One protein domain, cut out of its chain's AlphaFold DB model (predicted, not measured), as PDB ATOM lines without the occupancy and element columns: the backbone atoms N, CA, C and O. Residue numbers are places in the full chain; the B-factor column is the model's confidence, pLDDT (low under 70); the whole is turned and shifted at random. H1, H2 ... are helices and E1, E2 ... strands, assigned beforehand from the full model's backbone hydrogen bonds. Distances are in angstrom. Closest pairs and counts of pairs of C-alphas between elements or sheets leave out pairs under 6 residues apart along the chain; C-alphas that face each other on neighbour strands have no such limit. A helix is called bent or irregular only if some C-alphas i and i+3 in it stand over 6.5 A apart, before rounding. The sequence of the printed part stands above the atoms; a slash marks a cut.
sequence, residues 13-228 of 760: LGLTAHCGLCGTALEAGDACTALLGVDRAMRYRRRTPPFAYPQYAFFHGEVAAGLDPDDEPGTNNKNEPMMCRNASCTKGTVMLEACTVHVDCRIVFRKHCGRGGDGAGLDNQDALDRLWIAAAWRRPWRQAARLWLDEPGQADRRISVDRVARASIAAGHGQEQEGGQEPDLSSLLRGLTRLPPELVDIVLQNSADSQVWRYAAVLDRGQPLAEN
ATOM      1  N   LEU A  13     -66.276  37.017 -32.968       79.88
ATOM      2  CA  LEU A  13     -64.982  37.591 -33.313       79.88
ATOM      3  C   LEU A  13     -63.952  36.464 -33.397       79.88
ATOM      4  O   LEU A  13     -63.583  35.883 -32.376       79.88
ATOM      5  N   GLY A  14     -63.486  36.144 -34.605       79.51
ATOM      6  CA  GLY A  14     -62.500  35.084 -34.815       79.51
ATOM      7  C   GLY A  14     -61.147  35.399 -34.167       79.51
ATOM      8  O   GLY A  14     -60.491  36.372 -34.529       79.51
ATOM      9  N   LEU A  15     -60.699  34.554 -33.239       83.01
ATOM     10  CA  LEU A  15     -59.393  34.661 -32.593       83.01
ATOM     11  C   LEU A  15     -58.337  33.827 -33.326       83.01
ATOM     12  O   LEU A  15     -58.582  32.689 -33.753       83.01
ATOM     13  N   THR A  16     -57.128  34.373 -33.460       82.67
ATOM     14  CA  THR A  16     -55.977  33.606 -33.949       82.67
ATOM     15  C   THR A  16     -55.418  32.726 -32.833       82.67
ATOM     16  O   THR A  16     -55.543  33.062 -31.665       82.67
ATOM     17  N   ALA A  17     -54.848  31.567 -33.175       80.59
ATOM     18  CA  ALA A  17     -54.212  30.645 -32.217       80.59
ATOM     19  C   ALA A  17     -52.762  31.030 -31.896       80.59
ATOM     20  O   ALA A  17     -52.143  30.451 -31.018       80.59
ATOM     21  N   HIS A  18     -52.215  31.990 -32.639       85.11
ATOM     22  CA  HIS A  18     -50.866  32.502 -32.468       85.11
ATOM     23  C   HIS A  18     -50.919  34.024 -32.441       85.11
ATOM     24  O   HIS A  18     -51.761  34.638 -33.112       85.11
ATOM     25  N   CYS A  19     -49.993  34.627 -31.704       90.23
ATOM     26  CA  CYS A  19     -49.810  36.066 -31.694       90.23
ATOM     27  C   CYS A  19     -49.366  36.535 -33.086       90.23
ATOM     28  O   CYS A  19     -48.337  36.090 -33.595       90.23
ATOM     29  N   GLY A  20     -50.096  37.475 -33.689       91.31
ATOM     30  CA  GLY A  20     -49.739  38.036 -34.999       91.31
ATOM     31  C   GLY A  20     -48.362  38.713 -35.046       91.31
ATOM     32  O   GLY A  20     -47.769  38.817 -36.116       91.31
ATOM     33  N   LEU A  21     -47.836  39.151 -33.897       91.68
ATOM     34  CA  LEU A  21     -46.544  39.833 -33.806       91.68
ATOM     35  C   LEU A  21     -45.372  38.880 -33.565       91.68
ATOM     36  O   LEU A  21     -44.507  38.760 -34.425       91.68
ATOM     37  N   CYS A  22     -45.327  38.215 -32.406       88.82
ATOM     38  CA  CYS A  22     -44.210  37.325 -32.061       88.82
ATOM     39  C   CYS A  22     -44.323  35.934 -32.691       88.82
ATOM     40  O   CYS A  22     -43.368  35.169 -32.649       88.82
ATOM     41  N   GLY A  23     -45.483  35.585 -33.248       85.84
ATOM     42  CA  GLY A  23     -45.704  34.326 -33.946       85.84
ATOM     43  C   GLY A  23     -45.880  33.094 -33.058       85.84
ATOM     44  O   GLY A  23     -46.205  32.048 -33.609       85.84
ATOM     45  N   THR A  24     -45.711  33.209 -31.737       84.22
ATOM     46  CA  THR A  24     -45.870  32.111 -30.765       84.22
ATOM     47  C   THR A  24     -47.339  31.736 -30.566       84.22
ATOM     48  O   THR A  24     -48.217  32.585 -30.760       84.22
ATOM     49  N   ALA A  25     -47.599  30.486 -30.169       82.41
ATOM     50  CA  ALA A  25     -48.932  30.026 -29.781       82.41
ATOM     51  C   ALA A  25     -49.486  30.869 -28.619       82.41
ATOM     52  O   ALA A  25     -48.716  31.422 -27.831       82.41
ATOM     53  N   LEU A  26     -50.811  31.021 -28.585       85.59
ATOM     54  CA  LEU A  26     -51.552  31.682 -27.515       85.59
ATOM     55  C   LEU A  26     -52.159  30.616 -26.608       85.59
ATOM     56  O   LEU A  26     -52.977  29.805 -27.056       85.59
ATOM     57  N   GLU A  27     -51.776  30.648 -25.341       83.94
ATOM     58  CA  GLU A  27     -52.239  29.721 -24.321       83.94
ATOM     59  C   GLU A  27     -53.466  30.261 -23.591       83.94
ATOM     60  O   GLU A  27     -53.710  31.468 -23.520       83.94
ATOM     61  N   ALA A  28     -54.278  29.359 -23.040       81.52
ATOM     62  CA  ALA A  28     -55.435  29.770 -22.253       81.52
ATOM     63  C   ALA A  28     -54.988  30.613 -21.042       81.52
ATOM     64  O   ALA A  28     -54.142  30.188 -20.260       81.52
ATOM     65  N   GLY A  29     -55.582  31.797 -20.877       85.71
ATOM     66  CA  GLY A  29     -55.216  32.761 -19.837       85.71
ATOM     67  C   GLY A  29     -54.226  33.844 -20.276       85.71
ATOM     68  O   GLY A  29     -54.078  34.828 -19.553       85.71
ATOM     69  N   ASP A  30     -53.606  33.732 -21.456       89.74
ATOM     70  CA  ASP A  30     -52.692  34.763 -21.955       89.74
ATOM     71  C   ASP A  30     -53.399  36.115 -22.111       89.74
ATOM     72  O   ASP A  30     -54.463  36.213 -22.727       89.74
ATOM     73  N   ALA A  31     -52.779  37.188 -21.612       92.98
ATOM     74  CA  ALA A  31     -53.293  38.544 -21.773       92.98
ATOM     75  C   ALA A  31     -53.179  38.992 -23.239       92.98
ATOM     76  O   ALA A  31     -52.095  39.307 -23.747       92.98
ATOM     77  N   CYS A  32     -54.320  39.052 -23.920       93.64
ATOM     78  CA  CYS A  32     -54.427  39.279 -25.354       93.64
ATOM     79  C   CYS A  32     -55.291  40.493 -25.696       93.64
ATOM     80  O   CYS A  32     -56.057  41.007 -24.892       93.64
ATOM     81  N   THR A  33     -55.166  40.960 -26.931       93.41
ATOM     82  CA  THR A  33     -56.044  41.958 -27.546       93.41
ATOM     83  C   THR A  33     -56.243  41.571 -29.007       93.41
ATOM     84  O   THR A  33     -55.322  41.063 -29.653       93.41
ATOM     85  N   ALA A  34     -57.443  41.781 -29.536       91.62
ATOM     86  CA  ALA A  34     -57.733  41.548 -30.940       91.62
ATOM     87  C   ALA A  34     -57.654  42.880 -31.687       91.62
ATOM     88  O   ALA A  34     -58.329  43.850 -31.341       91.62
ATOM     89  N   LEU A  35     -56.802  42.926 -32.707       92.55
ATOM     90  CA  LEU A  35     -56.725  44.023 -33.661       92.55
ATOM     91  C   LEU A  35     -57.777  43.789 -34.746       92.55
ATOM     92  O   LEU A  35     -57.951  42.651 -35.174       92.55
ATOM     93  N   LEU A  36     -58.448  44.850 -35.187       89.79
ATOM     94  CA  LEU A  36     -59.496  44.807 -36.205       89.79
ATOM     95  C   LEU A  36     -59.090  45.653 -37.411       89.79
ATOM     96  O   LEU A  36     -58.698  46.812 -37.250       89.79
ATOM     97  N   GLY A  37     -59.222  45.081 -38.606       87.53
ATOM     98  CA  GLY A  37     -58.950  45.760 -39.871       87.53
ATOM     99  C   GLY A  37     -60.205  46.274 -40.571       87.53
ATOM    100  O   GLY A  37     -61.298  45.752 -40.365       87.53
ATOM    101  N   VAL A  38     -60.024  47.269 -41.441       84.59
ATOM    102  CA  VAL A  38     -61.023  47.801 -42.394       84.59
ATOM    103  C   VAL A  38     -60.466  47.814 -43.812       84.59
ATOM    104  O   VAL A  38     -59.315  47.432 -44.025       84.59
ATOM    105  N   ASP A  39     -61.297  48.205 -44.781       78.85
ATOM    106  CA  ASP A  39     -60.938  48.328 -46.197       78.85
ATOM    107  C   ASP A  39     -60.346  47.030 -46.737       78.85
ATOM    108  O   ASP A  39     -59.205  46.990 -47.185       78.85
ATOM    109  N   ARG A  40     -61.085  45.920 -46.596       78.48
ATOM    110  CA  ARG A  40     -60.584  44.571 -46.930       78.48
ATOM    111  C   ARG A  40     -59.300  44.219 -46.175       78.48
ATOM    112  O   ARG A  40     -58.447  43.499 -46.681       78.48
ATOM    113  N   ALA A  41     -59.191  44.712 -44.940       80.38
ATOM    114  CA  ALA A  41     -58.062  44.500 -44.047       80.38
ATOM    115  C   ALA A  41     -56.732  45.123 -44.520       80.38
ATOM    116  O   ALA A  41     -55.644  44.657 -44.154       80.38
ATOM    117  N   MET A  42     -56.811  46.216 -45.281       86.20
ATOM    118  CA  MET A  42     -55.648  46.993 -45.725       86.20
ATOM    119  C   MET A  42     -55.222  48.073 -44.722       86.20
ATOM    120  O   MET A  42     -54.097  48.576 -44.796       86.20
ATOM    121  N   ARG A  43     -56.094  48.425 -43.770       86.88
ATOM    122  CA  ARG A  43     -55.827  49.448 -42.748       86.88
ATOM    123  C   ARG A  43     -56.311  49.016 -41.374       86.88
ATOM    124  O   ARG A  43     -57.243  48.216 -41.250       86.88
ATOM    125  N   TYR A  44     -55.673  49.566 -40.350       90.08
ATOM    126  CA  TYR A  44     -56.106  49.420 -38.974       90.08
ATOM    127  C   TYR A  44     -57.412  50.185 -38.744       90.08
ATOM    128  O   TYR A  44     -57.539  51.341 -39.145       90.08
ATOM    129  N   ARG A  45     -58.368  49.562 -38.048       87.18
ATOM    130  CA  ARG A  45     -59.584  50.234 -37.569       87.18
ATOM    131  C   ARG A  45     -59.482  50.559 -36.091       87.18
ATOM    132  O   ARG A  45     -59.539  51.713 -35.690       87.18
ATOM    133  N   ARG A  46     -59.430  49.506 -35.276       88.20
ATOM    134  CA  ARG A  46     -59.530  49.578 -33.816       88.20
ATOM    135  C   ARG A  46     -59.042  48.280 -33.182       88.20
ATOM    136  O   ARG A  46     -58.567  47.372 -33.864       88.20
ATOM    137  N   ARG A  47     -59.160  48.182 -31.863       88.13
ATOM    138  CA  ARG A  47     -58.825  46.983 -31.088       88.13
ATOM    139  C   ARG A  47     -59.855  46.740 -29.996       88.13
ATOM    140  O   ARG A  47     -60.500  47.685 -29.558       88.13
ATOM    141  N   THR A  48     -59.938  45.507 -29.519       87.53
ATOM    142  CA  THR A  48     -60.663  45.189 -28.284       87.53
ATOM    143  C   THR A  48     -59.878  45.661 -27.055       87.53
ATOM    144  O   THR A  48     -58.644  45.808 -27.125       87.53
ATOM    145  N   PRO A  49     -60.535  45.815 -25.894       86.52
ATOM    146  CA  PRO A  49     -59.839  45.809 -24.614       86.52
ATOM    147  C   PRO A  49     -58.981  44.543 -24.431       86.52
ATOM    148  O   PRO A  49     -59.171  43.553 -25.154       86.52
ATOM    149  N   PRO A  50     -58.010  44.564 -23.499       89.61
ATOM    150  CA  PRO A  50     -57.331  43.356 -23.051       89.61
ATOM    151  C   PRO A  50     -58.321  42.303 -22.541       89.61
ATOM    152  O   PRO A  50     -59.258  42.644 -21.825       89.61
ATOM    153  N   PHE A  51     -58.086  41.040 -22.873       88.43
ATOM    154  CA  PHE A  51     -58.859  39.897 -22.393       88.43
ATOM    155  C   PHE A  51     -57.942  38.697 -22.155       88.43
ATOM    156  O   PHE A  51     -56.854  38.617 -22.732       88.43
ATOM    157  N   ALA A  52     -58.378  37.757 -21.318       89.05
ATOM    158  CA  ALA A  52     -57.694  36.482 -21.143       89.05
ATOM    159  C   ALA A  52     -58.034  35.553 -22.314       89.05
ATOM    160  O   ALA A  52     -59.208  35.328 -22.612       89.05
ATOM    161  N   TYR A  53     -57.022  35.022 -23.000       86.50
ATOM    162  CA  TYR A  53     -57.243  34.141 -24.141       86.50
ATOM    163  C   TYR A  53     -58.063  32.906 -23.708       86.50
ATOM    164  O   TYR A  53     -57.665  32.210 -22.770       86.50
ATOM    165  N   PRO A  54     -59.225  32.629 -24.328       78.21
ATOM    166  CA  PRO A  54     -60.167  31.636 -23.811       78.21
ATOM    167  C   PRO A  54     -59.683  30.204 -24.060       78.21
ATOM    168  O   PRO A  54     -58.962  29.949 -25.021       78.21
ATOM    169  N   GLN A  55     -60.104  29.232 -23.246       69.03
ATOM    170  CA  GLN A  55     -59.822  27.807 -23.484       69.03
ATOM    171  C   GLN A  55     -60.655  27.257 -24.665       69.03
ATOM    172  O   GLN A  55     -61.745  27.753 -24.951       69.03
ATOM    173  N   TYR A  56     -60.156  26.239 -25.381       58.16
ATOM    174  CA  TYR A  56     -60.928  25.580 -26.449       58.16
ATOM    175  C   TYR A  56     -62.197  24.938 -25.850       58.16
ATOM    176  O   TYR A  56     -62.164  24.463 -24.719       58.16
ATOM    177  N   ALA A  57     -63.311  24.952 -26.589       49.46
ATOM    178  CA  ALA A  57     -64.666  24.552 -26.159       49.46
ATOM    179  C   ALA A  57     -65.413  25.491 -25.182       49.46
ATOM    180  O   ALA A  57     -66.637  25.391 -25.090       49.46
ATOM    181  N   PHE A  58     -64.748  26.454 -24.537       41.11
ATOM    182  CA  PHE A  58     -65.428  27.478 -23.740       41.11
ATOM    183  C   PHE A  58     -65.702  28.726 -24.587       41.11
ATOM    184  O   PHE A  58     -64.800  29.501 -24.904       41.11
ATOM    185  N   PHE A  59     -66.972  28.948 -24.940       40.16
ATOM    186  CA  PHE A  59     -67.435  30.276 -25.336       40.16
ATOM    187  C   PHE A  59     -67.423  31.150 -24.079       40.16
ATOM    188  O   PHE A  59     -68.388  31.156 -23.317       40.16
ATOM    189  N   HIS A  60     -66.325  31.859 -23.819       39.63
ATOM    190  CA  HIS A  60     -66.372  32.939 -22.844       39.63
ATOM    191  C   HIS A  60     -67.220  34.055 -23.446       39.63
ATOM    192  O   HIS A  60     -66.768  34.823 -24.291       39.63
ATOM    193  N   GLY A  61     -68.471  34.134 -22.999       35.90
ATOM    194  CA  GLY A  61     -69.316  35.314 -23.139       35.90
ATOM    195  C   GLY A  61     -68.837  36.472 -22.261       35.90
ATOM    196  O   GLY A  61     -69.670  37.201 -21.739       35.90
ATOM    197  N   GLU A  62     -67.524  36.649 -22.070       40.86
ATOM    198  CA  GLU A  62     -66.986  37.935 -21.628       40.86
ATOM    199  C   GLU A  62     -67.022  38.869 -22.843       40.86
ATOM    200  O   GLU A  62     -66.069  39.004 -23.609       40.86
ATOM    201  N   VAL A  63     -68.238  39.378 -23.061       40.01
ATOM    202  CA  VAL A  63     -68.615  40.687 -23.606       40.01
ATOM    203  C   VAL A  63     -67.363  41.549 -23.807       40.01
ATOM    204  O   VAL A  63     -66.731  41.979 -22.840       40.01
ATOM    205  N   ALA A  64     -66.952  41.720 -25.068       42.26
ATOM    206  CA  ALA A  64     -65.889  42.641 -25.451       42.26
ATOM    207  C   ALA A  64     -66.392  44.079 -25.255       42.26
ATOM    208  O   ALA A  64     -66.629  44.791 -26.231       42.26
ATOM    209  N   ALA A  65     -66.547  44.478 -23.992       36.40
ATOM    210  CA  ALA A  65     -67.121  45.751 -23.600       36.40
ATOM    211  C   ALA A  65     -66.434  46.901 -24.353       36.40
ATOM    212  O   ALA A  65     -65.205  47.008 -24.356       36.40
ATOM    213  N   GLY A  66     -67.219  47.767 -24.993       37.84
ATOM    214  CA  GLY A  66     -66.710  49.013 -25.580       37.84
ATOM    215  C   GLY A  66     -66.240  48.920 -27.033       37.84
ATOM    216  O   GLY A  66     -65.248  49.546 -27.410       37.84
ATOM    217  N   LEU A  67     -66.944  48.160 -27.877       43.65
ATOM    218  CA  LEU A  67     -66.755  48.245 -29.328       43.65
ATOM    219  C   LEU A  67     -67.436  49.457 -29.987       43.65
ATOM    220  O   LEU A  67     -67.254  49.616 -31.191       43.65
ATOM    221  N   ASP A  68     -68.104  50.340 -29.250       38.99
ATOM    222  CA  ASP A  68     -68.433  51.694 -29.714       38.99
ATOM    223  C   ASP A  68     -68.018  52.724 -28.648       38.99
ATOM    224  O   ASP A  68     -68.362  52.541 -27.481       38.99
ATOM    225  N   PRO A  69     -67.241  53.773 -28.985       37.43
ATOM    226  CA  PRO A  69     -66.901  54.829 -28.030       37.43
ATOM    227  C   PRO A  69     -68.098  55.706 -27.627       37.43
ATOM    228  O   PRO A  69     -67.983  56.418 -26.633       37.43
ATOM    229  N   ASP A  70     -69.220  55.631 -28.350       41.24
ATOM    230  CA  ASP A  70     -70.461  56.347 -28.023       41.24
ATOM    231  C   ASP A  70     -71.461  55.503 -27.199       41.24
ATOM    232  O   ASP A  70     -72.513  56.011 -26.813       41.24
ATOM    233  N   ASP A  71     -71.147  54.237 -26.888       35.39
ATOM    234  CA  ASP A  71     -72.010  53.381 -26.063       35.39
ATOM    235  C   ASP A  71     -71.681  53.549 -24.567       35.39
ATOM    236  O   ASP A  71     -70.574  53.247 -24.105       35.39
ATOM    237  N   GLU A  72     -72.658  54.019 -23.782       32.21
ATOM    238  CA  GLU A  72     -72.529  54.108 -22.327       32.21
ATOM    239  C   GLU A  72     -72.307  52.718 -21.689       32.21
ATOM    240  O   GLU A  72     -72.980  51.739 -22.032       32.21
ATOM    241  N   PRO A  73     -71.403  52.610 -20.697       30.48
ATOM    242  CA  PRO A  73     -71.127  51.358 -20.004       30.48
ATOM    243  C   PRO A  73     -72.334  50.946 -19.149       30.48
ATOM    244  O   PRO A  73     -72.517  51.431 -18.035       30.48
ATOM    245  N   GLY A  74     -73.162  50.027 -19.647       33.30
ATOM    246  CA  GLY A  74     -74.257  49.458 -18.854       33.30
ATOM    247  C   GLY A  74     -75.427  48.871 -19.636       33.30
ATOM    248  O   GLY A  74     -76.229  48.135 -19.057       33.30
ATOM    249  N   THR A  75     -75.543  49.125 -20.938       33.06
ATOM    250  CA  THR A  75     -76.534  48.422 -21.756       33.06
ATOM    251  C   THR A  75     -75.968  47.070 -22.166       33.06
ATOM    252  O   THR A  75     -74.965  47.010 -22.866       33.06
ATOM    253  N   ASN A  76     -76.607  45.974 -21.738       35.49
ATOM    254  CA  ASN A  76     -76.405  44.631 -22.294       35.49
ATOM    255  C   ASN A  76     -76.756  44.652 -23.796       35.49
ATOM    256  O   ASN A  76     -77.834  44.204 -24.200       35.49
ATOM    257  N   ASN A  77     -75.882  45.220 -24.623       39.86
ATOM    258  CA  ASN A  77     -76.059  45.269 -26.058       39.86
ATOM    259  C   ASN A  77     -75.854  43.848 -26.572       39.86
ATOM    260  O   ASN A  77     -74.748  43.315 -26.618       39.86
ATOM    261  N   LYS A  78     -76.962  43.224 -26.982       42.50
ATOM    262  CA  LYS A  78     -77.023  41.895 -27.613       42.50
ATOM    263  C   LYS A  78     -76.176  41.772 -28.897       42.50
ATOM    264  O   LYS A  78     -76.115  40.688 -29.468       42.50
ATOM    265  N   ASN A  79     -75.525  42.856 -29.321       47.49
ATOM    266  CA  ASN A  79     -74.695  42.960 -30.518       47.49
ATOM    267  C   ASN A  79     -73.184  42.908 -30.236       47.49
ATOM    268  O   ASN A  79     -72.399  43.001 -31.180       47.49
ATOM    269  N   GLU A  80     -72.745  42.754 -28.983       57.23
ATOM    270  CA  GLU A  80     -71.319  42.577 -28.719       57.23
ATOM    271  C   GLU A  80     -70.812  41.218 -29.239       57.23
ATOM    272  O   GLU A  80     -71.392  40.171 -28.929       57.23
ATOM    273  N   PRO A  81     -69.730  41.199 -30.039       65.91
ATOM    274  CA  PRO A  81     -69.246  39.992 -30.655       65.91
ATOM    275  C   PRO A  81     -68.561  39.088 -29.633       65.91
ATOM    276  O   PRO A  81     -67.611  39.478 -28.955       65.91
ATOM    277  N   MET A  82     -69.002  37.837 -29.579       71.26
ATOM    278  CA  MET A  82     -68.401  36.807 -28.743       71.26
ATOM    279  C   MET A  82     -67.057  36.364 -29.312       71.26
ATOM    280  O   MET A  82     -66.938  36.048 -30.495       71.26
ATOM    281  N   MET A  83     -66.039  36.263 -28.469       76.67
ATOM    282  CA  MET A  83     -64.727  35.771 -28.884       76.67
ATOM    283  C   MET A  83     -64.792  34.289 -29.265       76.67
ATOM    284  O   MET A  83     -65.251  33.451 -28.491       76.67
ATOM    285  N   CYS A  84     -64.328  33.946 -30.466       74.43
ATOM    286  CA  CYS A  84     -64.467  32.607 -31.022       74.43
ATOM    287  C   CYS A  84     -63.122  32.042 -31.483       74.43
ATOM    288  O   CYS A  84     -62.490  32.569 -32.395       74.43
ATOM    289  N   ARG A  85     -62.704  30.918 -30.891       74.35
ATOM    290  CA  ARG A  85     -61.511  30.165 -31.324       74.35
ATOM    291  C   ARG A  85     -61.765  29.248 -32.519       74.35
ATOM    292  O   ARG A  85     -60.806  28.731 -33.084       74.35
ATOM    293  N   ASN A  86     -63.025  29.029 -32.906       66.35
ATOM    294  CA  ASN A  86     -63.322  28.172 -34.044       66.35
ATOM    295  C   ASN A  86     -62.960  28.893 -35.350       66.35
ATOM    296  O   ASN A  86     -63.617  29.853 -35.750       66.35
ATOM    297  N   ALA A  87     -61.930  28.401 -36.027       60.18
ATOM    298  CA  ALA A  87     -61.461  28.985 -37.270       60.18
ATOM    299  C   ALA A  87     -62.402  28.725 -38.466       60.18
ATOM    300  O   ALA A  87     -62.365  29.488 -39.424       60.18
ATOM    301  N   SER A  88     -63.295  27.726 -38.388       56.81
ATOM    302  CA  SER A  88     -64.379  27.507 -39.363       56.81
ATOM    303  C   SER A  88     -65.696  28.200 -38.977       56.81
ATOM    304  O   SER A  88     -66.754  27.905 -39.531       56.81
ATOM    305  N   CYS A  89     -65.678  29.114 -38.000       62.64
ATOM    306  CA  CYS A  89     -66.885  29.798 -37.545       62.64
ATOM    307  C   CYS A  89     -67.427  30.790 -38.587       62.64
ATOM    308  O   CYS A  89     -67.014  31.948 -38.627       62.64
ATOM    309  N   THR A  90     -68.449  30.396 -39.352       58.27
ATOM    310  CA  THR A  90     -69.116  31.311 -40.302       58.27
ATOM    311  C   THR A  90     -69.915  32.418 -39.601       58.27
ATOM    312  O   THR A  90     -69.944  33.550 -40.071       58.27
ATOM    313  N   LYS A  91     -70.413  32.172 -38.375       57.13
ATOM    314  CA  LYS A  91     -71.122  33.178 -37.547       57.13
ATOM    315  C   LYS A  91     -70.273  34.400 -37.160       57.13
ATOM    316  O   LYS A  91     -70.810  35.384 -36.663       57.13
ATOM    317  N   GLY A  92     -68.948  34.323 -37.318       52.75
ATOM    318  CA  GLY A  92     -68.005  35.332 -36.823       52.75
ATOM    319  C   GLY A  92     -67.250  36.123 -37.865       52.75
ATOM    320  O   GLY A  92     -66.309  36.837 -37.529       52.75
ATOM    321  N   THR A  93     -67.608  35.959 -39.133       50.99
ATOM    322  CA  THR A  93     -66.723  36.378 -40.225       50.99
ATOM    323  C   THR A  93     -67.295  37.520 -41.055       50.99
ATOM    324  O   THR A  93     -66.588  38.058 -41.908       50.99
ATOM    325  N   VAL A  94     -68.536  37.937 -40.784       52.07
ATOM    326  CA  VAL A  94     -69.316  38.720 -41.752       52.07
ATOM    327  C   VAL A  94     -68.791  40.151 -41.939       52.07
ATOM    328  O   VAL A  94     -68.832  40.649 -43.053       52.07
ATOM    329  N   MET A  95     -68.177  40.798 -40.939       57.02
ATOM    330  CA  MET A  95     -67.781  42.214 -41.095       57.02
ATOM    331  C   MET A  95     -66.267  42.470 -41.083       57.02
ATOM    332  O   MET A  95     -65.713  42.921 -42.085       57.02
ATOM    333  N   LEU A  96     -65.562  42.185 -39.982       70.89
ATOM    334  CA  LEU A  96     -64.171  42.632 -39.805       70.89
ATOM    335  C   LEU A  96     -63.207  41.463 -39.649       70.89
ATOM    336  O   LEU A  96     -63.450  40.534 -38.882       70.89
ATOM    337  N   GLU A  97     -62.075  41.537 -40.346       82.79
ATOM    338  CA  GLU A  97     -60.972  40.624 -40.079       82.79
ATOM    339  C   GLU A  97     -60.277  41.014 -38.774       82.79
ATOM    340  O   GLU A  97     -60.023  42.194 -38.515       82.79
ATOM    341  N   ALA A  98     -59.944  39.999 -37.981       86.43
ATOM    342  CA  ALA A  98     -59.304  40.155 -36.692       86.43
ATOM    343  C   ALA A  98     -57.983  39.388 -36.614       86.43
ATOM    344  O   ALA A  98     -57.820  38.328 -37.221       86.43
ATOM    345  N   CYS A  99     -57.043  39.920 -35.835       89.83
ATOM    346  CA  CYS A  99     -55.787  39.258 -35.503       89.83
ATOM    347  C   CYS A  99     -55.503  39.408 -34.006       89.83
ATOM    348  O   CYS A  99     -55.538  40.520 -33.475       89.83
ATOM    349  N   THR A 100     -55.235  38.300 -33.316       91.94
ATOM    350  CA  THR A 100     -54.962  38.298 -31.876       91.94
ATOM    351  C   THR A 100     -53.472  38.501 -31.623       91.94
ATOM    352  O   THR A 100     -52.621  37.880 -32.263       91.94
ATOM    353  N   VAL A 101     -53.142  39.381 -30.680       94.80
ATOM    354  CA  VAL A 101     -51.766  39.653 -30.252       94.80
ATOM    355  C   VAL A 101     -51.693  39.702 -28.729       94.80
ATOM    356  O   VAL A 101     -52.648  40.131 -28.079       94.80
ATOM    357  N   HIS A 102     -50.553  39.319 -28.152       93.91
ATOM    358  CA  HIS A 102     -50.298  39.570 -26.734       93.91
ATOM    359  C   HIS A 102     -50.326  41.073 -26.441       93.91
ATOM    360  O   HIS A 102     -49.829  41.881 -27.237       93.91
ATOM    361  N   VAL A 103     -50.838  41.442 -25.266       93.48
ATOM    362  CA  VAL A 103     -50.824  42.830 -24.781       93.48
ATOM    363  C   VAL A 103     -49.393  43.369 -24.723       93.48
ATOM    364  O   VAL A 103     -49.139  44.456 -25.244       93.48
ATOM    365  N   ASP A 104     -48.456  42.580 -24.198       91.48
ATOM    366  CA  ASP A 104     -47.048  42.974 -24.068       91.48
ATOM    367  C   ASP A 104     -46.378  43.152 -25.431       91.48
ATOM    368  O   ASP A 104     -45.725  44.163 -25.681       91.48
ATOM    369  N   CYS A 105     -46.609  42.230 -26.374       93.00
ATOM    370  CA  CYS A 105     -46.065  42.348 -27.730       93.00
ATOM    371  C   CYS A 105     -46.511  43.648 -28.411       93.00
ATOM    372  O   CYS A 105     -45.720  44.289 -29.099       93.00
ATOM    373  N   ARG A 106     -47.768  44.062 -28.205       91.72
ATOM    374  CA  ARG A 106     -48.283  45.339 -28.715       91.72
ATOM    375  C   ARG A 106     -47.575  46.534 -28.072       91.72
ATOM    376  O   ARG A 106     -47.287  47.504 -28.771       91.72
ATOM    377  N   ILE A 107     -47.342  46.493 -26.759       88.27
ATOM    378  CA  ILE A 107     -46.652  47.563 -26.023       88.27
ATOM    379  C   ILE A 107     -45.220  47.715 -26.546       88.27
ATOM    380  O   ILE A 107     -44.841  48.814 -26.956       88.27
ATOM    381  N   VAL A 108     -44.479  46.606 -26.635       86.62
ATOM    382  CA  VAL A 108     -43.107  46.573 -27.163       86.62
ATOM    383  C   VAL A 108     -43.057  47.105 -28.597       86.62
ATOM    384  O   VAL A 108     -42.253  47.987 -28.895       86.62
ATOM    385  N   PHE A 109     -43.964  46.651 -29.473       89.44
ATOM    386  CA  PHE A 109     -44.027  47.126 -30.858       89.44
ATOM    387  C   PHE A 109     -44.237  48.642 -30.930       89.44
ATOM    388  O   PHE A 109     -43.525  49.334 -31.651       89.44
ATOM    389  N   ARG A 110     -45.194  49.185 -30.167       86.33
ATOM    390  CA  ARG A 110     -45.497  50.622 -30.188       86.33
ATOM    391  C   ARG A 110     -44.327  51.464 -29.672       86.33
ATOM    392  O   ARG A 110     -44.070  52.526 -30.229       86.33
ATOM    393  N   LYS A 111     -43.630  51.000 -28.628       80.85
ATOM    394  CA  LYS A 111     -42.501  51.715 -28.010       80.85
ATOM    395  C   LYS A 111     -41.285  51.795 -28.939       80.85
ATOM    396  O   LYS A 111     -40.668  52.853 -29.026       80.85
ATOM    397  N   HIS A 112     -40.965  50.702 -29.632       80.53
ATOM    398  CA  HIS A 112     -39.721  50.581 -30.401       80.53
ATOM    399  C   HIS A 112     -39.896  50.716 -31.918       80.53
ATOM    400  O   HIS A 112     -39.031  51.277 -32.576       80.53
ATOM    401  N   CYS A 113     -41.012  50.251 -32.477       80.05
ATOM    402  CA  CYS A 113     -41.258  50.223 -33.926       80.05
ATOM    403  C   CYS A 113     -42.333  51.232 -34.374       80.05
ATOM    404  O   CYS A 113     -42.650  51.325 -35.557       80.05
ATOM    405  N   GLY A 114     -42.912  51.988 -33.434       71.84
ATOM    406  CA  GLY A 114     -43.872  53.062 -33.701       71.84
ATOM    407  C   GLY A 114     -43.239  54.427 -34.007       71.84
ATOM    408  O   GLY A 114     -43.960  55.417 -34.045       71.84
ATOM    409  N   ARG A 115     -41.916  54.512 -34.186       65.03
ATOM    410  CA  ARG A 115     -41.182  55.750 -34.511       65.03
ATOM    411  C   ARG A 115     -40.695  55.703 -35.960       65.03
ATOM    412  O   ARG A 115     -40.379  54.624 -36.453       65.03
ATOM    413  N   GLY A 116     -40.693  56.843 -36.652       58.18
ATOM    414  CA  GLY A 116     -40.188  56.926 -38.018       58.18
ATOM    415  C   GLY A 116     -38.675  56.737 -38.024       58.18
ATOM    416  O   GLY A 116     -38.010  56.993 -37.016       58.18
ATOM    417  N   GLY A 117     -38.118  56.283 -39.149       56.54
ATOM    418  CA  GLY A 117     -36.667  56.097 -39.299       56.54
ATOM    419  C   GLY A 117     -35.839  57.384 -39.152       56.54
ATOM    420  O   GLY A 117     -34.629  57.313 -38.960       56.54
ATOM    421  N   ASP A 118     -36.474  58.555 -39.204       57.53
ATOM    422  CA  ASP A 118     -35.877  59.887 -39.052       57.53
ATOM    423  C   ASP A 118     -35.852  60.397 -37.597       57.53
ATOM    424  O   ASP A 118     -35.425  61.523 -37.337       57.53
ATOM    425  N   GLY A 119     -36.303  59.589 -36.633       54.40
ATOM    426  CA  GLY A 119     -36.406  59.988 -35.227       54.40
ATOM    427  C   GLY A 119     -37.600  60.898 -34.924       54.40
ATOM    428  O   GLY A 119     -37.867  61.162 -33.749       54.40
ATOM    429  N   ALA A 120     -38.362  61.325 -35.940       57.37
ATOM    430  CA  ALA A 120     -39.665  61.930 -35.730       57.37
ATOM    431  C   ALA A 120     -40.647  60.836 -35.275       57.37
ATOM    432  O   ALA A 120     -40.659  59.709 -35.781       57.37
ATOM    433  N   GLY A 121     -41.467  61.132 -34.264       60.58
ATOM    434  CA  GLY A 121     -42.563  60.232 -33.903       60.58
ATOM    435  C   GLY A 121     -43.478  60.045 -35.116       60.58
ATOM    436  O   GLY A 121     -43.835  61.035 -35.751       60.58
ATOM    437  N   LEU A 122     -43.849  58.801 -35.446       64.46
ATOM    438  CA  LEU A 122     -44.921  58.584 -36.420       64.46
ATOM    439  C   LEU A 122     -46.206  59.195 -35.867       64.46
ATOM    440  O   LEU A 122     -46.415  59.215 -34.648       64.46
ATOM    441  N   ASP A 123     -47.103  59.607 -36.762       78.12
ATOM    442  CA  ASP A 123     -48.491  59.795 -36.365       78.12
ATOM    443  C   ASP A 123     -49.011  58.505 -35.701       78.12
ATOM    444  O   ASP A 123     -48.644  57.379 -36.066       78.12
ATOM    445  N   ASN A 124     -49.867  58.660 -34.693       80.63
ATOM    446  CA  ASN A 124     -50.412  57.538 -33.943       80.63
ATOM    447  C   ASN A 124     -51.179  56.579 -34.871       80.63
ATOM    448  O   ASN A 124     -51.141  55.370 -34.641       80.63
ATOM    449  N   GLN A 125     -51.811  57.084 -35.936       83.19
ATOM    450  CA  GLN A 125     -52.480  56.241 -36.925       83.19
ATOM    451  C   GLN A 125     -51.487  55.428 -37.769       83.19
ATOM    452  O   GLN A 125     -51.713  54.235 -37.971       83.19
ATOM    453  N   ASP A 126     -50.369  56.015 -38.198       85.89
ATOM    454  CA  ASP A 126     -49.324  55.306 -38.951       85.89
ATOM    455  C   ASP A 126     -48.688  54.186 -38.120       85.89
ATOM    456  O   ASP A 126     -48.493  53.068 -38.606       85.89
ATOM    457  N   ALA A 127     -48.413  54.442 -36.838       86.79
ATOM    458  CA  ALA A 127     -47.908  53.416 -35.928       86.79
ATOM    459  C   ALA A 127     -48.898  52.242 -35.772       86.79
ATOM    460  O   ALA A 127     -48.489  51.077 -35.726       86.79
ATOM    461  N   LEU A 128     -50.203  52.532 -35.717       89.74
ATOM    462  CA  LEU A 128     -51.261  51.522 -35.634       89.74
ATOM    463  C   LEU A 128     -51.456  50.763 -36.959       89.74
ATOM    464  O   LEU A 128     -51.659  49.548 -36.937       89.74
ATOM    465  N   ASP A 129     -51.321  51.432 -38.103       90.87
ATOM    466  CA  ASP A 129     -51.347  50.801 -39.426       90.87
ATOM    467  C   ASP A 129     -50.157  49.846 -39.613       90.87
ATOM    468  O   ASP A 129     -50.327  48.727 -40.102       90.87
ATOM    469  N   ARG A 130     -48.956  50.231 -39.163       92.18
ATOM    470  CA  ARG A 130     -47.778  49.345 -39.153       92.18
ATOM    471  C   ARG A 130     -47.967  48.148 -38.231       92.18
ATOM    472  O   ARG A 130     -47.617  47.034 -38.614       92.18
ATOM    473  N   LEU A 131     -48.547  48.360 -37.050       93.02
ATOM    474  CA  LEU A 131     -48.911  47.290 -36.119       93.02
ATOM    475  C   LEU A 131     -49.886  46.299 -36.772       93.02
ATOM    476  O   LEU A 131     -49.690  45.087 -36.673       93.02
ATOM    477  N   TRP A 132     -50.912  46.804 -37.460       94.32
ATOM    478  CA  TRP A 132     -51.868  45.976 -38.190       94.32
ATOM    479  C   TRP A 132     -51.201  45.165 -39.296       94.32
ATOM    480  O   TRP A 132     -51.397  43.955 -39.356       94.32
ATOM    481  N   ILE A 133     -50.382  45.793 -40.138       94.00
ATOM    482  CA  ILE A 133     -49.685  45.108 -41.235       94.00
ATOM    483  C   ILE A 133     -48.715  44.068 -40.684       94.00
ATOM    484  O   ILE A 133     -48.721  42.925 -41.137       94.00
ATOM    485  N   ALA A 134     -47.947  44.412 -39.647       93.15
ATOM    486  CA  ALA A 134     -47.090  43.457 -38.964       93.15
ATOM    487  C   ALA A 134     -47.899  42.248 -38.483       93.15
ATOM    488  O   ALA A 134     -47.477  41.124 -38.719       93.15
ATOM    489  N   ALA A 135     -49.053  42.441 -37.847       93.52
ATOM    490  CA  ALA A 135     -49.801  41.346 -37.241       93.52
ATOM    491  C   ALA A 135     -50.660  40.540 -38.234       93.52
ATOM    492  O   ALA A 135     -50.637  39.310 -38.233       93.52
ATOM    493  N   ALA A 136     -51.454  41.214 -39.064       92.17
ATOM    494  CA  ALA A 136     -52.492  40.605 -39.891       92.17
ATOM    495  C   ALA A 136     -51.976  40.115 -41.251       92.17
ATOM    496  O   ALA A 136     -52.427  39.076 -41.734       92.17
ATOM    497  N   TRP A 137     -50.990  40.796 -41.853       93.36
ATOM    498  CA  TRP A 137     -50.452  40.413 -43.171       93.36
ATOM    499  C   TRP A 137     -49.487  39.220 -43.104       93.36
ATOM    500  O   TRP A 137     -48.927  38.803 -44.115       93.36
ATOM    501  N   ARG A 138     -49.357  38.591 -41.926       90.04
ATOM    502  CA  ARG A 138     -48.835  37.221 -41.806       90.04
ATOM    503  C   ARG A 138     -49.682  36.233 -42.618       90.04
ATOM    504  O   ARG A 138     -49.167  35.224 -43.082       90.04
ATOM    505  N   ARG A 139     -50.973  36.536 -42.807       88.28
ATOM    506  CA  ARG A 139     -51.851  35.808 -43.722       88.28
ATOM    507  C   ARG A 139     -51.754  36.415 -45.120       88.28
ATOM    508  O   ARG A 139     -52.085  37.595 -45.279       88.28
ATOM    509  N   PRO A 140     -51.386  35.626 -46.140       91.38
ATOM    510  CA  PRO A 140     -51.198  36.149 -47.486       91.38
ATOM    511  C   PRO A 140     -52.505  36.649 -48.122       91.38
ATOM    512  O   PRO A 140     -52.429  37.479 -49.010       91.38
ATOM    513  N   TRP A 141     -53.689  36.236 -47.657       89.33
ATOM    514  CA  TRP A 141     -54.998  36.818 -48.006       89.33
ATOM    515  C   TRP A 141     -55.996  36.625 -46.859       89.33
ATOM    516  O   TRP A 141     -55.689  35.972 -45.854       89.33
ATOM    517  N   ARG A 142     -57.189  37.224 -46.960       83.19
ATOM    518  CA  ARG A 142     -58.286  36.975 -46.010       83.19
ATOM    519  C   ARG A 142     -58.658  35.494 -46.055       83.19
ATOM    520  O   ARG A 142     -58.707  34.916 -47.129       83.19
ATOM    521  N   GLN A 143     -58.894  34.881 -44.897       76.55
ATOM    522  CA  GLN A 143     -59.198  33.445 -44.782       76.55
ATOM    523  C   GLN A 143     -58.079  32.484 -45.249       76.55
ATOM    524  O   GLN A 143     -58.265  31.281 -45.149       76.55
ATOM    525  N   ALA A 144     -56.890  32.950 -45.654       81.77
ATOM    526  CA  ALA A 144     -55.773  32.047 -45.955       81.77
ATOM    527  C   ALA A 144     -55.471  31.098 -44.781       81.77
ATOM    528  O   ALA A 144     -55.583  31.520 -43.618       81.77
ATOM    529  N   ALA A 145     -55.046  29.869 -45.101       74.99
ATOM    530  CA  ALA A 145     -54.619  28.869 -44.123       74.99
ATOM    531  C   ALA A 145     -53.627  29.476 -43.122       74.99
ATOM    532  O   ALA A 145     -52.736  30.246 -43.498       74.99
ATOM    533  N   ARG A 146     -53.748  29.132 -41.841       71.09
ATOM    534  CA  ARG A 146     -52.773  29.520 -40.819       71.09
ATOM    535  C   ARG A 146     -51.502  28.698 -41.007       71.09
ATOM    536  O   ARG A 146     -51.441  27.524 -40.662       71.09
ATOM    537  N   LEU A 147     -50.475  29.326 -41.569       74.39
ATOM    538  CA  LEU A 147     -49.201  28.670 -41.840       74.39
ATOM    539  C   LEU A 147     -48.299  28.728 -40.603       74.39
ATOM    540  O   LEU A 147     -47.801  29.790 -40.229       74.39
ATOM    541  N   TRP A 148     -48.083  27.576 -39.970       69.59
ATOM    542  CA  TRP A 148     -47.140  27.409 -38.858       69.59
ATOM    543  C   TRP A 148     -45.734  27.142 -39.397       69.59
ATOM    544  O   TRP A 148     -45.177  26.064 -39.223       69.59
ATOM    545  N   LEU A 149     -45.218  28.103 -40.159       80.38
ATOM    546  CA  LEU A 149     -43.866  28.022 -40.693       80.38
ATOM    547  C   LEU A 149     -42.876  28.478 -39.631       80.38
ATOM    548  O   LEU A 149     -43.096  29.496 -38.965       80.38
ATOM    549  N   ASP A 150     -41.788  27.731 -39.517       73.96
ATOM    550  CA  ASP A 150     -40.631  28.119 -38.733       73.96
ATOM    551  C   ASP A 150     -39.967  29.337 -39.380       73.96
ATOM    552  O   ASP A 150     -39.895  29.464 -40.606       73.96
ATOM    553  N   GLU A 151     -39.437  30.248 -38.568       69.17
ATOM    554  CA  GLU A 151     -38.494  31.220 -39.110       69.17
ATOM    555  C   GLU A 151     -37.194  30.512 -39.534       69.17
ATOM    556  O   GLU A 151     -36.817  29.495 -38.937       69.17
ATOM    557  N   PRO A 152     -36.468  31.036 -40.538       60.17
ATOM    558  CA  PRO A 152     -35.151  30.516 -40.893       60.17
ATOM    559  C   PRO A 152     -34.249  30.394 -39.649       60.17
ATOM    560  O   PRO A 152     -34.036  31.373 -38.936       60.17
ATOM    561  N   GLY A 153     -33.749  29.184 -39.374       51.66
ATOM    562  CA  GLY A 153     -32.941  28.852 -38.188       51.66
ATOM    563  C   GLY A 153     -33.720  28.228 -37.019       51.66
ATOM    564  O   GLY A 153     -33.172  27.402 -36.292       51.66
ATOM    565  N   GLN A 154     -35.022  28.503 -36.881       51.11
ATOM    566  CA  GLN A 154     -35.835  27.974 -35.775       51.11
ATOM    567  C   GLN A 154     -36.047  26.452 -35.861       51.11
ATOM    568  O   GLN A 154     -36.079  25.789 -34.825       51.11
ATOM    569  N   ALA A 155     -36.102  25.887 -37.073       46.28
ATOM    570  CA  ALA A 155     -36.172  24.437 -37.286       46.28
ATOM    571  C   ALA A 155     -34.928  23.691 -36.750       46.28
ATOM    572  O   ALA A 155     -35.040  22.551 -36.303       46.28
ATOM    573  N   ASP A 156     -33.759  24.344 -36.731       47.40
ATOM    574  CA  ASP A 156     -32.532  23.824 -36.101       47.40
ATOM    575  C   ASP A 156     -32.483  24.150 -34.591       47.40
ATOM    576  O   ASP A 156     -31.523  23.833 -33.896       47.40
ATOM    577  N   ARG A 157     -33.511  24.840 -34.064       47.25
ATOM    578  CA  ARG A 157     -33.538  25.478 -32.733       47.25
ATOM    579  C   ARG A 157     -32.350  26.402 -32.458       47.25
ATOM    580  O   ARG A 157     -32.177  26.830 -31.320       47.25
ATOM    581  N   ARG A 158     -31.574  26.736 -33.489       48.32
ATOM    582  CA  ARG A 158     -30.503  27.715 -33.410       48.32
ATOM    583  C   ARG A 158     -31.108  29.062 -33.710       48.32
ATOM    584  O   ARG A 158     -31.534  29.324 -34.838       48.32
ATOM    585  N   ILE A 159     -31.195  29.930 -32.711       55.93
ATOM    586  CA  ILE A 159     -31.514  31.316 -33.039       55.93
ATOM    587  C   ILE A 159     -30.350  31.835 -33.876       55.93
ATOM    588  O   ILE A 159     -29.192  31.741 -33.477       55.93
ATOM    589  N   SER A 160     -30.649  32.412 -35.042       60.19
ATOM    590  CA  SER A 160     -29.670  33.263 -35.710       60.19
ATOM    591  C   SER A 160     -29.289  34.344 -34.700       60.19
ATOM    592  O   SER A 160     -30.128  35.157 -34.313       60.19
ATOM    593  N   VAL A 161     -28.040  34.337 -34.231       66.06
ATOM    594  CA  VAL A 161     -27.489  35.392 -33.367       66.06
ATOM    595  C   VAL A 161     -27.759  36.772 -33.979       66.06
ATOM    596  O   VAL A 161     -28.005  37.731 -33.251       66.06
ATOM    597  N   ASP A 162     -27.865  36.849 -35.309       69.25
ATOM    598  CA  ASP A 162     -28.268  38.051 -36.037       69.25
ATOM    599  C   ASP A 162     -29.669  38.546 -35.650       69.25
ATOM    600  O   ASP A 162     -29.890  39.750 -35.624       69.25
ATOM    601  N   ARG A 163     -30.622  37.668 -35.312       70.64
ATOM    602  CA  ARG A 163     -31.945  38.060 -34.793       70.64
ATOM    603  C   ARG A 163     -31.822  38.772 -33.453       70.64
ATOM    604  O   ARG A 163     -32.410  39.835 -33.272       70.64
ATOM    605  N   VAL A 164     -31.058  38.206 -32.519       76.91
ATOM    606  CA  VAL A 164     -30.822  38.831 -31.205       76.91
ATOM    607  C   VAL A 164     -30.060  40.140 -31.383       76.91
ATOM    608  O   VAL A 164     -30.389  41.124 -30.728       76.91
ATOM    609  N   ALA A 165     -29.105  40.187 -32.312       74.80
ATOM    610  CA  ALA A 165     -28.369  41.397 -32.649       74.80
ATOM    611  C   ALA A 165     -29.283  42.487 -33.224       74.80
ATOM    612  O   ALA A 165     -29.272  43.610 -32.723       74.80
ATOM    613  N   ARG A 166     -30.135  42.161 -34.206       74.46
ATOM    614  CA  ARG A 166     -31.120  43.098 -34.772       74.46
ATOM    615  C   ARG A 166     -32.109  43.581 -33.718       74.46
ATOM    616  O   ARG A 166     -32.352  44.781 -33.621       74.46
ATOM    617  N   ALA A 167     -32.614  42.677 -32.878       78.32
ATOM    618  CA  ALA A 167     -33.472  43.040 -31.756       78.32
ATOM    619  C   ALA A 167     -32.744  43.938 -30.741       78.32
ATOM    620  O   ALA A 167     -33.320  44.912 -30.272       78.32
ATOM    621  N   SER A 168     -31.472  43.664 -30.433       79.01
ATOM    622  CA  SER A 168     -30.664  44.494 -29.534       79.01
ATOM    623  C   SER A 168     -30.435  45.898 -30.096       79.01
ATOM    624  O   SER A 168     -30.439  46.858 -29.324       79.01
ATOM    625  N   ILE A 169     -30.224  46.029 -31.410       74.18
ATOM    626  CA  ILE A 169     -30.092  47.325 -32.089       74.18
ATOM    627  C   ILE A 169     -31.422  48.080 -32.012       74.18
ATOM    628  O   ILE A 169     -31.458  49.209 -31.527       74.18
ATOM    629  N   ALA A 170     -32.528  47.432 -32.391       70.99
ATOM    630  CA  ALA A 170     -33.872  48.010 -32.330       70.99
ATOM    631  C   ALA A 170     -34.270  48.439 -30.902       70.99
ATOM    632  O   ALA A 170     -34.862  49.501 -30.704       70.99
ATOM    633  N   ALA A 171     -33.896  47.656 -29.886       72.14
ATOM    634  CA  ALA A 171     -34.130  47.996 -28.485       72.14
ATOM    635  C   ALA A 171     -33.363  49.267 -28.065       72.14
ATOM    636  O   ALA A 171     -33.909  50.112 -27.354       72.14
ATOM    637  N   GLY A 172     -32.136  49.449 -28.571       66.42
ATOM    638  CA  GLY A 172     -31.294  50.621 -28.312       66.42
ATOM    639  C   GLY A 172     -31.803  51.942 -28.903       66.42
ATOM    640  O   GLY A 172     -31.378  52.999 -28.449       66.42
ATOM    641  N   HIS A 173     -32.726  51.911 -29.870       59.78
ATOM    642  CA  HIS A 173     -33.360  53.117 -30.422       59.78
ATOM    643  C   HIS A 173     -34.514  53.665 -29.553       59.78
ATOM    644  O   HIS A 173     -35.051  54.743 -29.830       59.78
ATOM    645  N   GLY A 174     -34.919  52.955 -28.493       55.92
ATOM    646  CA  GLY A 174     -35.906  53.456 -27.536       55.92
ATOM    647  C   GLY A 174     -35.306  54.536 -26.631       55.92
ATOM    648  O   GLY A 174     -34.263  54.317 -26.027       55.92
ATOM    649  N   GLN A 175     -35.970  55.689 -26.486       50.34
ATOM    650  CA  GLN A 175     -35.644  56.591 -25.373       50.34
ATOM    651  C   GLN A 175     -36.167  55.969 -24.079       50.34
ATOM    652  O   GLN A 175     -37.342  55.597 -24.008       50.34
ATOM    653  N   GLU A 176     -35.310  55.901 -23.064       45.46
ATOM    654  CA  GLU A 176     -35.723  55.737 -21.675       45.46
ATOM    655  C   GLU A 176     -36.622  56.928 -21.319       45.46
ATOM    656  O   GLU A 176     -36.150  58.038 -21.092       45.46
ATOM    657  N   GLN A 177     -37.943  56.740 -21.341       45.62
ATOM    658  CA  GLN A 177     -38.802  57.639 -20.583       45.62
ATOM    659  C   GLN A 177     -38.566  57.318 -19.108       45.62
ATOM    660  O   GLN A 177     -38.912  56.228 -18.644       45.62
ATOM    661  N   GLU A 178     -37.933  58.254 -18.401       38.86
ATOM    662  CA  GLU A 178     -37.767  58.237 -16.950       38.86
ATOM    663  C   GLU A 178     -39.130  57.965 -16.287       38.86
ATOM    664  O   GLU A 178     -40.062  58.758 -16.416       38.86
ATOM    665  N   GLY A 179     -39.276  56.821 -15.611       44.30
ATOM    666  CA  GLY A 179     -40.461  56.505 -14.800       44.30
ATOM    667  C   GLY A 179     -41.171  55.183 -15.105       44.30
ATOM    668  O   GLY A 179     -42.061  54.797 -14.352       44.30
ATOM    669  N   GLY A 180     -40.785  54.452 -16.155       45.37
ATOM    670  CA  GLY A 180     -41.293  53.098 -16.405       45.37
ATOM    671  C   GLY A 180     -40.454  52.028 -15.704       45.37
ATOM    672  O   GLY A 180     -39.304  51.812 -16.072       45.37
ATOM    673  N   GLN A 181     -41.026  51.331 -14.723       44.10
ATOM    674  CA  GLN A 181     -40.426  50.172 -14.053       44.10
ATOM    675  C   GLN A 181     -40.486  48.937 -14.985       44.10
ATOM    676  O   GLN A 181     -41.250  48.008 -14.749       44.10
ATOM    677  N   GLU A 182     -39.740  48.952 -16.092       52.98
ATOM    678  CA  GLU A 182     -39.643  47.840 -17.050       52.98
ATOM    679  C   GLU A 182     -38.223  47.243 -17.002       52.98
ATOM    680  O   GLU A 182     -37.257  48.000 -16.879       52.98
ATOM    681  N   PRO A 183     -38.055  45.907 -17.057       52.92
ATOM    682  CA  PRO A 183     -36.730  45.300 -17.107       52.92
ATOM    683  C   PRO A 183     -35.969  45.792 -18.340       52.92
ATOM    684  O   PRO A 183     -36.528  45.873 -19.433       52.92
ATOM    685  N   ASP A 184     -34.687  46.100 -18.155       67.81
ATOM    686  CA  ASP A 184     -33.763  46.556 -19.193       67.81
ATOM    687  C   ASP A 184     -33.536  45.462 -20.257       67.81
ATOM    688  O   ASP A 184     -32.546  44.727 -20.273       67.81
ATOM    689  N   LEU A 185     -34.516  45.318 -21.150       71.21
ATOM    690  CA  LEU A 185     -34.490  44.373 -22.258       71.21
ATOM    691  C   LEU A 185     -33.294  44.648 -23.177       71.21
ATOM    692  O   LEU A 185     -32.693  43.714 -23.706       71.21
ATOM    693  N   SER A 186     -32.942  45.923 -23.350       71.73
ATOM    694  CA  SER A 186     -31.826  46.368 -24.179       71.73
ATOM    695  C   SER A 186     -30.493  45.823 -23.675       71.73
ATOM    696  O   SER A 186     -29.711  45.312 -24.480       71.73
ATOM    697  N   SER A 187     -30.209  45.889 -22.370       79.92
ATOM    698  CA  SER A 187     -28.985  45.291 -21.828       79.92
ATOM    699  C   SER A 187     -29.017  43.774 -21.833       79.92
ATOM    700  O   SER A 187     -27.978  43.170 -22.094       79.92
ATOM    701  N   LEU A 188     -30.179  43.151 -21.626       82.72
ATOM    702  CA  LEU A 188     -30.302  41.698 -21.682       82.72
ATOM    703  C   LEU A 188     -30.033  41.161 -23.094       82.72
ATOM    704  O   LEU A 188     -29.196  40.273 -23.258       82.72
ATOM    705  N   LEU A 189     -30.678  41.726 -24.122       83.61
ATOM    706  CA  LEU A 189     -30.433  41.360 -25.522       83.61
ATOM    707  C   LEU A 189     -28.976  41.633 -25.908       83.61
ATOM    708  O   LEU A 189     -28.327  40.779 -26.508       83.61
ATOM    709  N   ARG A 190     -28.417  42.770 -25.479       84.55
ATOM    710  CA  ARG A 190     -26.993  43.079 -25.665       84.55
ATOM    711  C   ARG A 190     -26.092  42.064 -24.960       84.55
ATOM    712  O   ARG A 190     -25.062  41.681 -25.506       84.55
ATOM    713  N   GLY A 191     -26.464  41.607 -23.770       87.26
ATOM    714  CA  GLY A 191     -25.769  40.552 -23.037       87.26
ATOM    715  C   GLY A 191     -25.747  39.242 -23.821       87.26
ATOM    716  O   GLY A 191     -24.682  38.653 -23.980       87.26
ATOM    717  N   LEU A 192     -26.886  38.847 -24.396       86.79
ATOM    718  CA  LEU A 192     -26.991  37.651 -25.237       86.79
ATOM    719  C   LEU A 192     -26.118  37.742 -26.496       86.79
ATOM    720  O   LEU A 192     -25.476  36.759 -26.844       86.79
ATOM    721  N   THR A 193     -26.006  38.915 -27.134       85.46
ATOM    722  CA  THR A 193     -25.118  39.089 -28.308       85.46
ATOM    723  C   THR A 193     -23.627  38.918 -28.006       85.46
ATOM    724  O   THR A 193     -22.830  38.774 -28.928       85.46
ATOM    725  N   ARG A 194     -23.226  38.948 -26.727       88.28
ATOM    726  CA  ARG A 194     -21.833  38.727 -26.302       88.28
ATOM    727  C   ARG A 194     -21.509  37.256 -26.057       88.28
ATOM    728  O   ARG A 194     -20.341  36.929 -25.856       88.28
ATOM    729  N   LEU A 195     -22.517  36.389 -26.014       88.53
ATOM    730  CA  LEU A 195     -22.331  34.960 -25.814       88.53
ATOM    731  C   LEU A 195     -22.038  34.271 -27.158       88.53
ATOM    732  O   LEU A 195     -22.587  34.682 -28.181       88.53
ATOM    733  N   PRO A 196     -21.217  33.206 -27.179       88.14
ATOM    734  CA  PRO A 196     -21.134  32.307 -28.325       88.14
ATOM    735  C   PRO A 196     -22.518  31.743 -28.702       88.14
ATOM    736  O   PRO A 196     -23.335  31.529 -27.794       88.14
ATOM    737  N   PRO A 197     -22.785  31.460 -29.993       82.75
ATOM    738  CA  PRO A 197     -24.076  30.940 -30.456       82.75
ATOM    739  C   PRO A 197     -24.557  29.715 -29.668       82.75
ATOM    740  O   PRO A 197     -25.729  29.628 -29.318       82.75
ATOM    741  N   GLU A 198     -23.644  28.818 -29.289       85.02
ATOM    742  CA  GLU A 198     -23.961  27.600 -28.541       85.02
ATOM    743  C   GLU A 198     -24.540  27.905 -27.152       85.02
ATOM    744  O   GLU A 198     -25.438  27.209 -26.682       85.02
ATOM    745  N   LEU A 199     -24.051  28.958 -26.483       88.25
ATOM    746  CA  LEU A 199     -24.589  29.377 -25.189       88.25
ATOM    747  C   LEU A 199     -25.936  30.086 -25.345       88.25
ATOM    748  O   LEU A 199     -26.813  29.888 -24.507       88.25
ATOM    749  N   VAL A 200     -26.127  30.873 -26.410       84.88
ATOM    750  CA  VAL A 200     -27.434  31.478 -26.726       84.88
ATOM    751  C   VAL A 200     -28.479  30.384 -26.948       84.88
ATOM    752  O   VAL A 200     -29.575  30.466 -26.392       84.88
ATOM    753  N   ASP A 201     -28.114  29.326 -27.669       80.55
ATOM    754  CA  ASP A 201     -28.984  28.177 -27.919       80.55
ATOM    755  C   ASP A 201     -29.315  27.409 -26.634       80.55
ATOM    756  O   ASP A 201     -30.469  27.034 -26.419       80.55
ATOM    757  N   ILE A 202     -28.347  27.215 -25.731       84.49
ATOM    758  CA  ILE A 202     -28.606  26.608 -24.415       84.49
ATOM    759  C   ILE A 202     -29.574  27.470 -23.600       84.49
ATOM    760  O   ILE A 202     -30.517  26.934 -23.009       84.49
ATOM    761  N   VAL A 203     -29.377  28.794 -23.565       86.15
ATOM    762  CA  VAL A 203     -30.289  29.706 -22.857       86.15
ATOM    763  C   VAL A 203     -31.688  29.597 -23.453       86.15
ATOM    764  O   VAL A 203     -32.644  29.452 -22.695       86.15
ATOM    765  N   LEU A 204     -31.827  29.587 -24.781       80.70
ATOM    766  CA  LEU A 204     -33.114  29.405 -25.452       80.70
ATOM    767  C   LEU A 204     -33.778  28.085 -25.066       80.70
ATOM    768  O   LEU A 204     -34.933  28.085 -24.661       80.70
ATOM    769  N   GLN A 205     -33.062  26.965 -25.147       79.26
ATOM    770  CA  GLN A 205     -33.622  25.649 -24.830       79.26
ATOM    771  C   GLN A 205     -34.125  25.557 -23.383       79.26
ATOM    772  O   GLN A 205     -35.109  24.869 -23.126       79.26
ATOM    773  N   ASN A 206     -33.487  26.276 -22.454       85.62
ATOM    774  CA  ASN A 206     -33.878  26.319 -21.043       85.62
ATOM    775  C   ASN A 206     -34.865  27.450 -20.706       85.62
ATOM    776  O   ASN A 206     -35.314  27.549 -19.566       85.62
ATOM    777  N   SER A 207     -35.194  28.322 -21.662       86.08
ATOM    778  CA  SER A 207     -36.053  29.490 -21.437       86.08
ATOM    779  C   SER A 207     -36.966  29.808 -22.622       86.08
ATOM    780  O   SER A 207     -37.319  30.967 -22.814       86.08
ATOM    781  N   ALA A 208     -37.350  28.811 -23.425       77.35
ATOM    782  CA  ALA A 208     -38.069  29.009 -24.689       77.35
ATOM    783  C   ALA A 208     -39.372  29.815 -24.523       77.35
ATOM    784  O   ALA A 208     -39.711  30.623 -25.386       77.35
ATOM    785  N   ASP A 209     -40.026  29.675 -23.370       77.03
ATOM    786  CA  ASP A 209     -41.280  30.359 -23.028       77.03
ATOM    787  C   ASP A 209     -41.067  31.778 -22.456       77.03
ATOM    788  O   ASP A 209     -42.016  32.496 -22.129       77.03
ATOM    789  N   SER A 210     -39.812  32.215 -22.321       84.05
ATOM    790  CA  SER A 210     -39.465  33.536 -21.797       84.05
ATOM    791  C   SER A 210     -39.971  34.659 -22.701       84.05
ATOM    792  O   SER A 210     -39.891  34.612 -23.932       84.05
ATOM    793  N   GLN A 211     -40.421  35.749 -22.075       84.04
ATOM    794  CA  GLN A 211     -40.891  36.944 -22.782       84.04
ATOM    795  C   GLN A 211     -39.797  37.581 -23.649       84.04
ATOM    796  O   GLN A 211     -40.105  38.188 -24.670       84.04
ATOM    797  N   VAL A 212     -38.525  37.384 -23.292       83.47
ATOM    798  CA  VAL A 212     -37.357  37.916 -24.011       83.47
ATOM    799  C   VAL A 212     -37.363  37.487 -25.476       83.47
ATOM    800  O   VAL A 212     -37.138  38.312 -26.361       83.47
ATOM    801  N   TRP A 213     -37.688  36.222 -25.750       83.94
ATOM    802  CA  TRP A 213     -37.733  35.690 -27.112       83.94
ATOM    803  C   TRP A 213     -38.931  36.222 -27.890       83.94
ATOM    804  O   TRP A 213     -38.797  36.574 -29.063       83.94
ATOM    805  N   ARG A 214     -40.085  36.380 -27.224       86.15
ATOM    806  CA  ARG A 214     -41.247  37.059 -27.813       86.15
ATOM    807  C   ARG A 214     -40.906  38.502 -28.171       86.15
ATOM    808  O   ARG A 214     -41.273  38.954 -29.247       86.15
ATOM    809  N   TYR A 215     -40.194  39.223 -27.312       86.08
ATOM    810  CA  TYR A 215     -39.842  40.619 -27.562       86.08
ATOM    811  C   TYR A 215     -38.803  40.752 -28.675       86.08
ATOM    812  O   TYR A 215     -38.981  41.582 -29.565       86.08
ATOM    813  N   ALA A 216     -37.785  39.887 -28.698       84.87
ATOM    814  CA  ALA A 216     -36.835  39.821 -29.804       84.87
ATOM    815  C   ALA A 216     -37.545  39.580 -31.147       84.87
ATOM    816  O   ALA A 216     -37.227  40.235 -32.138       84.87
ATOM    817  N   ALA A 217     -38.561  38.709 -31.165       86.04
ATOM    818  CA  ALA A 217     -39.397  38.472 -32.338       86.04
ATOM    819  C   ALA A 217     -40.168  39.720 -32.793       86.04
ATOM    820  O   ALA A 217     -40.202  40.027 -33.982       86.04
ATOM    821  N   VAL A 218     -40.769  40.455 -31.853       88.92
ATOM    822  CA  VAL A 218     -41.499  41.697 -32.156       88.92
ATOM    823  C   VAL A 218     -40.574  42.746 -32.771       88.92
ATOM    824  O   VAL A 218     -40.941  43.361 -33.771       88.92
ATOM    825  N   LEU A 219     -39.388  42.940 -32.189       86.42
ATOM    826  CA  LEU A 219     -38.420  43.943 -32.635       86.42
ATOM    827  C   LEU A 219     -37.855  43.615 -34.020       86.42
ATOM    828  O   LEU A 219     -37.867  44.468 -34.906       86.42
ATOM    829  N   ASP A 220     -37.441  42.364 -34.233       84.03
ATOM    830  CA  ASP A 220     -36.966  41.877 -35.534       84.03
ATOM    831  C   ASP A 220     -38.025  42.052 -36.635       84.03
ATOM    832  O   ASP A 220     -37.720  42.432 -37.768       84.03
ATOM    833  N   ARG A 221     -39.300  41.840 -36.287       85.78
ATOM    834  CA  ARG A 221     -40.424  42.005 -37.210       85.78
ATOM    835  C   ARG A 221     -40.741  43.467 -37.501       85.78
ATOM    836  O   ARG A 221     -41.033  43.797 -38.649       85.78
ATOM    837  N   GLY A 222     -40.764  44.316 -36.478       87.96
ATOM    838  CA  GLY A 222     -41.240  45.690 -36.591       87.96
ATOM    839  C   GLY A 222     -40.226  46.659 -37.191       87.96
ATOM    840  O   GLY A 222     -40.642  47.600 -37.864       87.96
ATOM    841  N   GLN A 223     -38.922  46.414 -37.023       83.31
ATOM    842  CA  GLN A 223     -37.879  47.341 -37.472       83.31
ATOM    843  C   GLN A 223     -37.892  47.595 -38.994       83.31
ATOM    844  O   GLN A 223     -37.977  48.759 -39.387       83.31
ATOM    845  N   PRO A 224     -37.930  46.569 -39.876       85.68
ATOM    846  CA  PRO A 224     -37.975  46.811 -41.321       85.68
ATOM    847  C   PRO A 224     -39.245  47.541 -41.767       85.68
ATOM    848  O   PRO A 224     -39.240  48.221 -42.788       85.68
ATOM    849  N   LEU A 225     -40.348  47.392 -41.019       87.90
ATOM    850  CA  LEU A 225     -41.556  48.161 -41.285       87.90
ATOM    851  C   LEU A 225     -41.323  49.615 -40.891       87.90
ATOM    852  O   LEU A 225     -41.571  50.472 -41.723       87.90
ATOM    853  N   ALA A 226     -40.828  49.900 -39.684       84.10
ATOM    854  CA  ALA A 226     -40.599  51.265 -39.195       84.10
ATOM    855  C   ALA A 226     -39.746  52.119 -40.156       84.10
ATOM    856  O   ALA A 226     -40.052  53.290 -40.382       84.10
ATOM    857  N   GLU A 227     -38.735  51.509 -40.777       84.02
ATOM    858  CA  GLU A 227     -37.832  52.152 -41.742       84.02
ATOM    859  C   GLU A 227     -38.461  52.355 -43.133       84.02
ATOM    860  O   GLU A 227     -38.023  53.210 -43.902       84.02
ATOM    861  N   ASN A 228     -39.504  51.596 -43.476       86.41
ATOM    862  CA  ASN A 228     -40.103  51.620 -44.805       86.41
ATOM    863  C   ASN A 228     -41.274  52.612 -44.883       86.41
ATOM    864  O   ASN A 228     -42.289  52.451 -44.202       86.41
TER     865      ASN A 228
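AT A GLANCE: This is residues 13 to 228 of the 760 residues of an uncharacterized protein of Sporothrix schenckii (strain ATCC 58251 / de Perez 2211183) (UniProt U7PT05). A small sheet of three strands, E2, E1 and E4, has H2 crossing one face, and H6 packs between H1 and H2 on one side and the helical hairpin of H3 and H4 on the other. H5 lies at the far helical end of the longest axis, and long loops within residues 55 to 95, with the short strand E3 among them, make the opposite end. The printed part has 216 residues, with four named strands followed by six named helices, in the order E1 E2 E3 E4 H1 H2 H3 H4 H5 H6; the sheet's order is E2, E1, E4, antiparallel throughout. The class is mixed, helices and strands, though under half of the residues are in named elements. The whole is compact, with a radius of gyration of the C-alphas of 18.1 A and spans of 56, 38 and 33 A.

HOW THE PARTS SIT: E1, residues 31 to 38, and E2, residues 43 to 47, form a hairpin, antiparallel at 142 degrees, with N 36 and O 46 2.9 A apart, within hydrogen-bond range. E1 is the inner strand, and its other neighbour is E4, residues 98 to 102, antiparallel at 150 degrees, with N 35 and O 99 within range at 2.8 A. E3, residues 82 to 84, pairs with no named strand, but has a short parallel pairing with residues 13 to 14. H1, residues 103 to 113, and H2, residues 124 to 136, are on one face of the sheet and make two layers with it, a sheet with helices on one face. H2 has a height over the sheet of 8.1 A and runs across the strands, at 81 degrees to E2 on the local plane; the closest C-alphas of E2 and H2 are those of Tyr 44 and Asp 129, 5.0 A apart. H1 and H2 touch at a steep tilt of 60 degrees, opposite ways, closest at the C-alphas of Arg 110 and Ala 127, 6.8 A apart. The hub is H6, residues 211 to 227, touching four helices. It touches H1 the same way at a steep tilt of 39 degrees, closest at the C-alphas of Cys 113 and Gly 222, 5.3 A apart. It touches H2 with residues 221 to 226 alone, closest at the C-alphas of Arg 130 and Leu 225, 6.7 A apart. With residues 216 to 223 alone it touches H3, residues 161 to 172, about perpendicular at 73 degrees, closest at the C-alphas of Ala 167 and Ala 216, 5.0 A apart. H3 and H4, residues 185 to 193, form a helical hairpin at a shallow tilt of 29 degrees, closest at the C-alphas of Ser 168 and Leu 189, 5.1 A apart. H4 and H6 only just touch, with 3 pairs of C-alphas within 8 A, the closest being Leu 185 and Val 212 at 7.3 A. H5, residues 197 to 207, is close to but not clearly touching H3, closest at the C-alphas of Val 161 and Pro 197, 6.3 A apart. The helix packing is mostly crossed, with 1 of 6 such touching pairs at a shallow tilt. Every O i to N i+4 pair is within hydrogen-bond range in H1, H2, H3, H4 and H5, and 11 of 13 are in H6.

IN THESE COORDINATES: E1 begins at C-alpha 31, (-53.293, 38.544, -21.773), and is 23.9 A long; E2 is 12.3 A, E3 6.2 A and E4 13.4 A. H1 is 15.2 A long, H2 18.1 A, H3 16.5 A, H4 12.3 A and H5 15.1 A. H6 is 24.5 A long and ends at C-alpha 227, (-37.832, 52.152, -41.742). It has a kink of 26 degrees near residue 221 and is irregular, but only just: C-alphas 221 and 224 are 6.8 A apart.

THE WHOLE: The two C-alphas farthest apart are those of Thr 75 and Pro 196, at 58.1 A. The printed part has no cut. The long links are E2 to E3, E3 to E4, H2 to H3 and H3 to H4, and in the last of these residues 177 to 183 stand free. The mean pLDDT of the printed part is 73.4, and 71 residues are under 70, among them residues 55 to 81, 86 to 95, 151 to 162 and 172 to 184.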